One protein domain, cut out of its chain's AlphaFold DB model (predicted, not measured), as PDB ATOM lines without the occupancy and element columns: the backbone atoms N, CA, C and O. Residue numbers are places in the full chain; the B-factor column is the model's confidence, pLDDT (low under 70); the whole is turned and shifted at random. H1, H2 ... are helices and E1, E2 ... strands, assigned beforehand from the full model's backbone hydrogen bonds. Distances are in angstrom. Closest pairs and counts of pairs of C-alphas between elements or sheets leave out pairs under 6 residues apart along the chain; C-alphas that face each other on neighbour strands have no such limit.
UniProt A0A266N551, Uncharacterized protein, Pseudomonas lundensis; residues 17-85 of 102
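AT A GLANCE: This is residues 17 to 85 of the 102 residues of an uncharacterized protein of Pseudomonas lundensis (UniProt A0A266N551). A small body, in which helix H1 packs over one face of a three-stranded sheet and also on the hairpin E1 and E2, has a long hairpin arm, E4 and E5, reaching away from it. The arm makes the length, and its residues 60 to 65 stand free. The printed part has 69 residues, with E1, E2, H1, E3, E4, E5, E6 and E7 along it; the larger sheet, E3 - E6 - E7, is antiparallel, and the class is mixed, helices and strands. It is only just loose, close to compact, with a radius of gyration of the C-alphas of 13.6 A and spans of 43 by 28 by 17 A.

HOW THE PARTS SIT: E1, residues 17 to 20, and E2, residues 25 to 29, form an antiparallel hairpin, with N 18 and O 27 at 2.8 A. In H1, residues 32 to 43, every O i to N i+4 pair is within hydrogen-bond range. The closest C-alphas of E1 and H1, Ser 20 and Glu 42, are 6.7 A apart. E3, residues 47 to 52, is antiparallel to E6, residues 72 to 76, with N 51 and O 73 at 2.8 A. E6 and E7, residues 81 to 84, form a hairpin, with N 74 and O 82 at 2.8 A. H1 is on this sheet, over E3 and E6, at a height over the sheet of 10.1 A. It runs along the strands, at 16 degrees to E3 on the local plane. Its closest C-alpha pair with E3 is Leu 41 and Val 47, 6.3 A. E4, residues 57 to 61, and E5, residues 64 to 68, form a hairpin, with N 59 and O 66 at 3.0 A; both are apart from H1.

IN THESE COORDINATES: E1 begins at C-alpha 17, (144.791, 177.619, 151.683), and spans 9.2 A; E2 spans 13.0 A. H1 spans 16.8 A and E3 13.9 A. E4 spans 12.5 A, E5 12.7 A and E6 13.0 A. E7 spans 10.1 A and ends at C-alpha 84, (138.293, 183.464, 167.982).

THE WHOLE: The farthest C-alphas, Pro 45 and Gly 63, are 43.4 A apart. The printed part has no cut, and its links between named elements are tight. No printed residue is under 70 in pLDDT.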
ATOM      1  N   PHE A  17     144.277 178.631 150.781       91.62
ATOM      2  CA  PHE A  17     144.791 177.619 151.683       91.62
ATOM      3  C   PHE A  17     146.075 178.134 152.328       91.62
ATOM      4  O   PHE A  17     146.951 178.656 151.643       91.62
ATOM      5  N   PHE A  18     146.181 177.985 153.642       93.94
ATOM      6  CA  PHE A  18     147.367 178.286 154.429       93.94
ATOM      7  C   PHE A  18     148.108 176.977 154.753       93.94
ATOM      8  O   PHE A  18     147.499 176.090 155.358       93.94
ATOM      9  N   PRO A  19     149.379 176.802 154.359       94.50
ATOM     10  CA  PRO A  19     150.140 175.596 154.679       94.50
ATOM     11  C   PRO A  19     150.543 175.596 156.162       94.50
ATOM     12  O   PRO A  19     151.402 176.373 156.564       94.50
ATOM     13  N   SER A  20     149.934 174.729 156.977       96.19
ATOM     14  CA  SER A  20     150.231 174.629 158.412       96.19
ATOM     15  C   SER A  20     151.090 173.405 158.716       96.19
ATOM     16  O   SER A  20     150.721 172.276 158.375       96.19
ATOM     17  N   LEU A  21     152.214 173.626 159.399       96.38
ATOM     18  CA  LEU A  21     153.063 172.570 159.942       96.38
ATOM     19  C   LEU A  21     152.455 172.014 161.227       96.38
ATOM     20  O   LEU A  21     152.403 170.796 161.388       96.38
ATOM     21  N   LYS A  22     151.919 172.881 162.095       96.81
ATOM     22  CA  LYS A  22     151.258 172.471 163.348       96.81
ATOM     23  C   LYS A  22     150.103 171.509 163.127       96.81
ATOM     24  O   LYS A  22     149.912 170.560 163.883       96.81
ATOM     25  N   ASN A  23     149.352 171.727 162.055       94.88
ATOM     26  CA  ASN A  23     148.213 170.888 161.711       94.88
ATOM     27  C   ASN A  23     148.562 169.767 160.718       94.88
ATOM     28  O   ASN A  23     147.691 168.953 160.401       94.88
ATOM     29  N   GLY A  24     149.792 169.752 160.188       94.69
ATOM     30  CA  GLY A  24     150.269 168.779 159.202       94.69
ATOM     31  C   GLY A  24     149.520 168.800 157.864       94.69
ATOM     32  O   GLY A  24     149.558 167.818 157.125       94.69
ATOM     33  N   LYS A  25     148.783 169.875 157.560       93.31
ATOM     34  CA  LYS A  25     147.977 170.011 156.339       93.31
ATOM     35  C   LYS A  25     147.654 171.465 156.038       93.31
ATOM     36  O   LYS A  25     147.651 172.317 156.924       93.31
ATOM     37  N   SER A  26     147.279 171.725 154.793       93.88
ATOM     38  CA  SER A  26     146.776 173.036 154.399       93.88
ATOM     39  C   SER A  26     145.387 173.308 154.984       93.88
ATOM     40  O   SER A  26     144.491 172.463 154.918       93.88
ATOM     41  N   ILE A  27     145.210 174.501 155.543       94.00
ATOM     42  CA  ILE A  27     143.993 174.961 156.212       94.00
ATOM     43  C   ILE A  27     143.294 176.003 155.336       94.00
ATOM     44  O   ILE A  27     143.948 176.954 154.908       94.00
ATOM     45  N   PRO A  28     141.998 175.846 155.022       92.62
ATOM     46  CA  PRO A  28     141.276 176.833 154.230       92.62
ATOM     47  C   PRO A  28     140.991 178.106 155.038       92.62
ATOM     48  O   PRO A  28     140.808 178.035 156.250       92.62
ATOM     49  N   TRP A  29     140.896 179.246 154.357       91.38
ATOM     50  CA  TRP A  29     140.469 180.530 154.930       91.38
ATOM     51  C   TRP A  29     139.552 181.283 153.957       91.38
ATOM     52  O   TRP A  29     139.697 181.150 152.733       91.38
ATOM     53  N   GLU A  30     138.591 182.052 154.485       87.38
ATOM     54  CA  GLU A  30     137.573 182.745 153.674       87.38
ATOM     55  C   GLU A  30     137.897 184.215 153.398       87.38
ATOM     56  O   GLU A  30     137.291 184.824 152.512       87.38
ATOM     57  N   SER A  31     138.829 184.779 154.164       88.69
ATOM     58  CA  SER A  31     139.245 186.172 154.073       88.69
ATOM     59  C   SER A  31     140.751 186.330 154.285       88.69
ATOM     60  O   SER A  31     141.400 185.539 154.971       88.69
ATOM     61  N   GLN A  32     141.329 187.392 153.717       90.62
ATOM     62  CA  GLN A  32     142.749 187.705 153.927       90.62
ATOM     63  C   GLN A  32     143.072 187.920 155.414       90.62
ATOM     64  O   GLN A  32     144.145 187.532 155.867       90.62
ATOM     65  N   LEU A  33     142.131 188.496 156.174       91.75
ATOM     66  CA  LEU A  33     142.293 188.735 157.606       91.75
ATOM     67  C   LEU A  33     142.383 187.423 158.393       91.75
ATOM     68  O   LEU A  33     143.281 187.280 159.220       91.75
ATOM     69  N   GLU A  34     141.526 186.445 158.085       91.31
ATOM     70  CA  GLU A  34     141.665 185.089 158.627       91.31
ATOM     71  C   GLU A  34     143.025 184.493 158.260       91.31
ATOM     72  O   GLU A  34     143.719 183.985 159.132       91.31
ATOM     73  N   GLY A  35     143.459 184.609 156.999       93.00
ATOM     74  CA  GLY A  35     144.774 184.124 156.564       93.00
ATOM     75  C   GLY A  35     145.945 184.714 157.369       93.00
ATOM     76  O   GLY A  35     146.865 183.988 157.765       93.00
ATOM     77  N   TYR A  36     145.903 186.013 157.674       94.56
ATOM     78  CA  TYR A  36     146.885 186.648 158.560       94.56
ATOM     79  C   TYR A  36     146.788 186.139 159.996       94.56
ATOM     80  O   TYR A  36     147.815 185.869 160.618       94.56
ATOM     81  N   PHE A  37     145.578 185.942 160.513       95.50
ATOM     82  CA  PHE A  37     145.389 185.387 161.847       95.50
ATOM     83  C   PHE A  37     145.933 183.953 161.962       95.50
ATOM     84  O   PHE A  37     146.653 183.644 162.911       95.50
ATOM     85  N   LEU A  38     145.704 183.102 160.954       95.75
ATOM     86  CA  LEU A  38     146.299 181.761 160.893       95.75
ATOM     87  C   LEU A  38     147.831 181.816 160.911       95.75
ATOM     88  O   LEU A  38     148.461 180.977 161.548       95.75
ATOM     89  N   SER A  39     148.429 182.830 160.279       96.31
ATOM     90  CA  SER A  39     149.883 183.034 160.305       96.31
ATOM     91  C   SER A  39     150.395 183.334 161.719       96.31
ATOM     92  O   SER A  39     151.435 182.818 162.119       96.31
ATOM     93  N   LEU A  40     149.655 184.120 162.510       96.88
ATOM     94  CA  LEU A  40     149.999 184.392 163.912       96.88
ATOM     95  C   LEU A  40     149.882 183.135 164.780       96.88
ATOM     96  O   LEU A  40     150.755 182.878 165.610       96.88
ATOM     97  N   LEU A  41     148.839 182.328 164.570       96.81
ATOM     98  CA  LEU A  41     148.675 181.056 165.277       96.81
ATOM     99  C   LEU A  41     149.784 180.064 164.928       96.81
ATOM    100  O   LEU A  41     150.303 179.394 165.819       96.81
ATOM    101  N   GLU A  42     150.187 179.995 163.660       97.44
ATOM    102  CA  GLU A  42     151.296 179.151 163.213       97.44
ATOM    103  C   GLU A  42     152.626 179.582 163.854       97.44
ATOM    104  O   GLU A  42     153.397 178.735 164.293       97.44
ATOM    105  N   LEU A  43     152.870 180.888 164.000       97.56
ATOM    106  CA  LEU A  43     154.103 181.413 164.603       97.56
ATOM    107  C   LEU A  43     154.109 181.399 166.139       97.56
ATOM    108  O   LEU A  43     155.178 181.405 166.747       97.56
ATOM    109  N   SER A  44     152.944 181.385 166.789       97.19
ATOM    110  CA  SER A  44     152.856 181.455 168.251       97.19
ATOM    111  C   SER A  44     153.385 180.178 168.917       97.19
ATOM    112  O   SER A  44     152.814 179.112 168.705       97.19
ATOM    113  N   PRO A  45     154.409 180.225 169.786       96.62
ATOM    114  CA  PRO A  45     154.983 179.020 170.392       96.62
ATOM    115  C   PRO A  45     154.045 178.324 171.386       96.62
ATOM    116  O   PRO A  45     154.272 177.173 171.734       96.62
ATOM    117  N   GLN A  46     153.002 179.008 171.861       96.81
ATOM    118  CA  GLN A  46     152.051 178.443 172.823       96.81
ATOM    119  C   GLN A  46     150.966 177.601 172.146       96.81
ATOM    120  O   GLN A  46     150.380 176.726 172.780       96.81
ATOM    121  N   VAL A  47     150.700 177.854 170.861       97.69
ATOM    122  CA  VAL A  47     149.658 177.161 170.100       97.69
ATOM    123  C   VAL A  47     150.187 175.812 169.636       97.69
ATOM    124  O   VAL A  47     151.114 175.762 168.828       97.69
ATOM    125  N   PHE A  48     149.540 174.739 170.089       97.31
ATOM    126  CA  PHE A  48     149.835 173.371 169.680       97.31
ATOM    127  C   PHE A  48     149.214 173.047 168.314       97.31
ATOM    128  O   PHE A  48     149.894 172.546 167.424       97.31
ATOM    129  N   ARG A  49     147.927 173.359 168.133       96.88
ATOM    130  CA  ARG A  49     147.183 173.176 166.873       96.88
ATOM    131  C   ARG A  49     145.985 174.114 166.820       96.88
ATOM    132  O   ARG A  49     145.559 174.629 167.850       96.88
ATOM    133  N   TYR A  50     145.398 174.296 165.644       96.88
ATOM    134  CA  TYR A  50     144.194 175.116 165.488       96.88
ATOM    135  C   TYR A  50     143.232 174.553 164.441       96.88
ATOM    136  O   TYR A  50     143.607 173.746 163.598       96.88
ATOM    137  N   GLU A  51     141.971 174.952 164.481       94.31
ATOM    138  CA  GLU A  51     140.921 174.475 163.585       94.31
ATOM    139  C   GLU A  51     140.083 175.652 163.095       94.31
ATOM    140  O   GLU A  51     139.640 176.459 163.902       94.31
ATOM    141  N   VAL A  52     139.862 175.737 161.781       92.62
ATOM    142  CA  VAL A  52     138.965 176.730 161.169       92.62
ATOM    143  C   VAL A  52     137.568 176.138 161.056       92.62
ATOM    144  O   VAL A  52     137.437 175.003 160.585       92.62
ATOM    145  N   GLN A  53     136.547 176.905 161.450       87.94
ATOM    146  CA  GLN A  53     135.135 176.495 161.431       87.94
ATOM    147  C   GLN A  53     134.939 175.113 162.062       87.94
ATOM    148  O   GLN A  53     134.541 174.160 161.377       87.94
ATOM    149  N   PRO A  54     135.298 174.980 163.354       88.12
ATOM    150  CA  PRO A  54     135.405 173.695 164.037       88.12
ATOM    151  C   PRO A  54     134.039 173.049 164.290       88.12
ATOM    152  O   PRO A  54     133.945 171.824 164.363       88.12
ATOM    153  N   SER A  55     132.985 173.853 164.416       86.12
ATOM    154  CA  SER A  55     131.640 173.425 164.787       86.12
ATOM    155  C   SER A  55     130.588 174.111 163.918       86.12
ATOM    156  O   SER A  55     130.801 175.186 163.355       86.12
ATOM    157  N   LYS A  56     129.435 173.448 163.804       87.88
ATOM    158  CA  LYS A  56     128.179 174.054 163.372       87.88
ATOM    159  C   LYS A  56     127.300 174.167 164.604       87.88
ATOM    160  O   LYS A  56     126.818 173.153 165.102       87.88
ATOM    161  N   GLU A  57     127.080 175.381 165.064       85.06
ATOM    162  CA  GLU A  57     126.262 175.660 166.235       85.06
ATOM    163  C   GLU A  57     124.902 176.163 165.776       85.06
ATOM    164  O   GLU A  57     124.800 177.003 164.885       85.06
ATOM    165  N   THR A  58     123.837 175.587 166.323       85.50
ATOM    166  CA  THR A  58     122.466 176.016 166.032       85.50
ATOM    167  C   THR A  58     121.882 176.573 167.312       85.50
ATOM    168  O   THR A  58     121.905 175.893 168.336       85.50
ATOM    169  N   PHE A  59     121.385 177.800 167.255       83.56
ATOM    170  CA  PHE A  59     120.824 178.496 168.403       83.56
ATOM    171  C   PHE A  59     119.461 179.068 168.040       83.56
ATOM    172  O   PHE A  59     119.223 179.501 166.910       83.56
ATOM    173  N   GLU A  60     118.560 179.040 169.014       86.31
ATOM    174  CA  GLU A  60     117.263 179.690 168.911       86.31
ATOM    175  C   GLU A  60     117.336 181.044 169.608       86.31
ATOM    176  O   GLU A  60     117.677 181.134 170.788       86.31
ATOM    177  N   MET A  61     117.016 182.110 168.879       82.00
ATOM    178  CA  MET A  61     117.000 183.465 169.414       82.00
ATOM    179  C   MET A  61     115.733 184.173 168.941       82.00
ATOM    180  O   MET A  61     115.520 184.372 167.748       82.00
ATOM    181  N   GLY A  62     114.855 184.525 169.884       78.75
ATOM    182  CA  GLY A  62     113.632 185.280 169.589       78.75
ATOM    183  C   GLY A  62     112.665 184.590 168.616       78.75
ATOM    184  O   GLY A  62     111.995 185.277 167.855       78.75
ATOM    185  N   GLY A  63     112.609 183.252 168.608       86.12
ATOM    186  CA  GLY A  63     111.756 182.475 167.693       86.12
ATOM    187  C   GLY A  63     112.367 182.210 166.312       86.12
ATOM    188  O   GLY A  63     111.719 181.585 165.475       86.12
ATOM    189  N   TYR A  64     113.608 182.640 166.078       77.12
ATOM    190  CA  TYR A  64     114.367 182.340 164.867       77.12
ATOM    191  C   TYR A  64     115.472 181.333 165.171       77.12
ATOM    192  O   TYR A  64     116.161 181.444 166.186       77.12
ATOM    193  N   SER A  65     115.661 180.364 164.275       84.56
ATOM    194  CA  SER A  65     116.820 179.478 164.301       84.56
ATOM    195  C   SER A  65     117.950 180.097 163.487       84.56
ATOM    196  O   SER A  65     117.788 180.461 162.321       84.56
ATOM    197  N   ALA A  66     119.111 180.225 164.114       84.69
ATOM    198  CA  ALA A  66     120.313 180.729 163.480       84.69
ATOM    199  C   ALA A  66     121.418 179.677 163.553       84.69
ATOM    200  O   ALA A  66     121.507 178.884 164.491       84.69
ATOM    201  N   ILE A  67     122.235 179.644 162.501       84.62
ATOM    202  CA  ILE A  67     123.377 178.744 162.386       84.62
ATOM    203  C   ILE A  67     124.636 179.598 162.458       84.62
ATOM    204  O   ILE A  67     124.818 180.496 161.636       84.62
ATOM    205  N   TYR A  68     125.505 179.286 163.409       85.75
ATOM    206  CA  TYR A  68     126.793 179.931 163.614       85.75
ATOM    207  C   TYR A  68     127.926 178.932 163.390       85.75
ATOM    208  O   TYR A  68     127.802 177.738 163.670       85.75
ATOM    209  N   TYR A  69     129.019 179.434 162.830       86.06
ATOM    210  CA  TYR A  69     130.250 178.692 162.608       86.06
ATOM    211  C   TYR A  69     131.378 179.561 163.163       86.06
ATOM    212  O   TYR A  69     131.719 180.541 162.502       86.06
ATOM    213  N   PRO A  70     131.932 179.239 164.341       88.62
ATOM    214  CA  PRO A  70     133.057 179.981 164.900       88.62
ATOM    215  C   PRO A  70     134.230 180.018 163.923       88.62
ATOM    216  O   PRO A  70     134.528 178.997 163.304       88.62
ATOM    217  N   ASP A  71     134.921 181.148 163.779       89.44
ATOM    218  CA  ASP A  71     135.982 181.245 162.769       89.44
ATOM    219  C   ASP A  71     137.157 180.308 163.084       89.44
ATOM    220  O   ASP A  71     137.544 179.498 162.236       89.44
ATOM    221  N   VAL A  72     137.715 180.377 164.301       94.19
ATOM    222  CA  VAL A  72     138.893 179.582 164.686       94.19
ATOM    223  C   VAL A  72     138.835 179.102 166.136       94.19
ATOM    224  O   VAL A  72     138.515 179.857 167.047       94.19
ATOM    225  N   ARG A  73     139.261 177.857 166.367       96.38
ATOM    226  CA  ARG A  73     139.586 177.304 167.691       96.38
ATOM    227  C   ARG A  73     141.066 176.942 167.747       96.38
ATOM    228  O   ARG A  73     141.523 176.133 166.943       96.38
ATOM    229  N   ALA A  74     141.811 177.498 168.694       96.75
ATOM    230  CA  ALA A  74     143.198 177.133 168.968       96.75
ATOM    231  C   ALA A  74     143.283 176.277 170.234       96.75
ATOM    232  O   ALA A  74     142.611 176.556 171.222       96.75
ATOM    233  N   VAL A  75     144.128 175.252 170.202       97.62
ATOM    234  CA  VAL A  75     144.484 174.433 171.363       97.62
ATOM    235  C   VAL A  75     145.922 174.763 171.733       97.62
ATOM    236  O   VAL A  75     146.811 174.719 170.874       97.62
ATOM    237  N   LEU A  76     146.149 175.112 172.994       97.38
ATOM    238  CA  LEU A  76     147.466 175.444 173.521       97.38
ATOM    239  C   LEU A  76     148.190 174.193 174.038       97.38
ATOM    240  O   LEU A  76     147.594 173.133 174.230       97.38
ATOM    241  N   HIS A  77     149.498 174.310 174.261       96.62
ATOM    242  CA  HIS A  77     150.315 173.209 174.784       96.62
ATOM    243  C   HIS A  77     149.929 172.754 176.199       96.62
ATOM    244  O   HIS A  77     150.190 171.606 176.552       96.62
ATOM    245  N   ASP A  78     149.301 173.620 176.994       95.62
ATOM    246  CA  ASP A  78     148.769 173.281 178.320       95.62
ATOM    247  C   ASP A  78     147.398 172.576 178.263       95.62
ATOM    248  O   ASP A  78     146.844 172.208 179.297       95.62
ATOM    249  N   GLY A  79     146.858 172.360 177.059       95.12
ATOM    250  CA  GLY A  79     145.564 171.724 176.826       95.12
ATOM    251  C   GLY A  79     144.372 172.678 176.896       95.12
ATOM    252  O   GLY A  79     143.250 172.241 176.644       95.12
ATOM    253  N   THR A  80     144.585 173.961 177.197       96.81
ATOM    254  CA  THR A  80     143.517 174.964 177.153       96.81
ATOM    255  C   THR A  80     143.128 175.303 175.717       96.81
ATOM    256  O   THR A  80     143.889 175.103 174.763       96.81
ATOM    257  N   GLU A  81     141.909 175.812 175.558       96.44
ATOM    258  CA  GLU A  81     141.342 176.139 174.255       96.44
ATOM    259  C   GLU A  81     140.908 177.597 174.201       96.44
ATOM    260  O   GLU A  81     140.355 178.132 175.159       96.44
ATOM    261  N   GLN A  82     141.143 178.230 173.058       95.25
ATOM    262  CA  GLN A  82     140.764 179.610 172.794       95.25
ATOM    263  C   GLN A  82     139.965 179.679 171.496       95.25
ATOM    264  O   GLN A  82     140.364 179.102 170.482       95.25
ATOM    265  N   TRP A  83     138.841 180.387 171.535       94.62
ATOM    266  CA  TRP A  83     137.923 180.550 170.411       94.62
ATOM    267  C   TRP A  83     137.976 181.994 169.923       94.62
ATOM    268  O   TRP A  83     137.960 182.927 170.725       94.62
ATOM    269  N   PHE A  84     138.074 182.171 168.610       92.12
ATOM    270  CA  PHE A  84     138.293 183.464 167.982       92.12
ATOM    271  C   PHE A  84     137.304 183.693 166.851       92.12
ATOM    272  O   PHE A  84     137.115 182.822 166.002       92.12
ATOM    273  N   GLU A  85     136.762 184.907 166.820       91.12
ATOM    274  CA  GLU A  85     136.022 185.471 165.695       91.12
ATOM    275  C   GLU A  85     136.880 186.583 165.079       91.12
ATOM    276  O   GLU A  85     137.325 187.498 165.778       91.12
TER     277      GLU A  85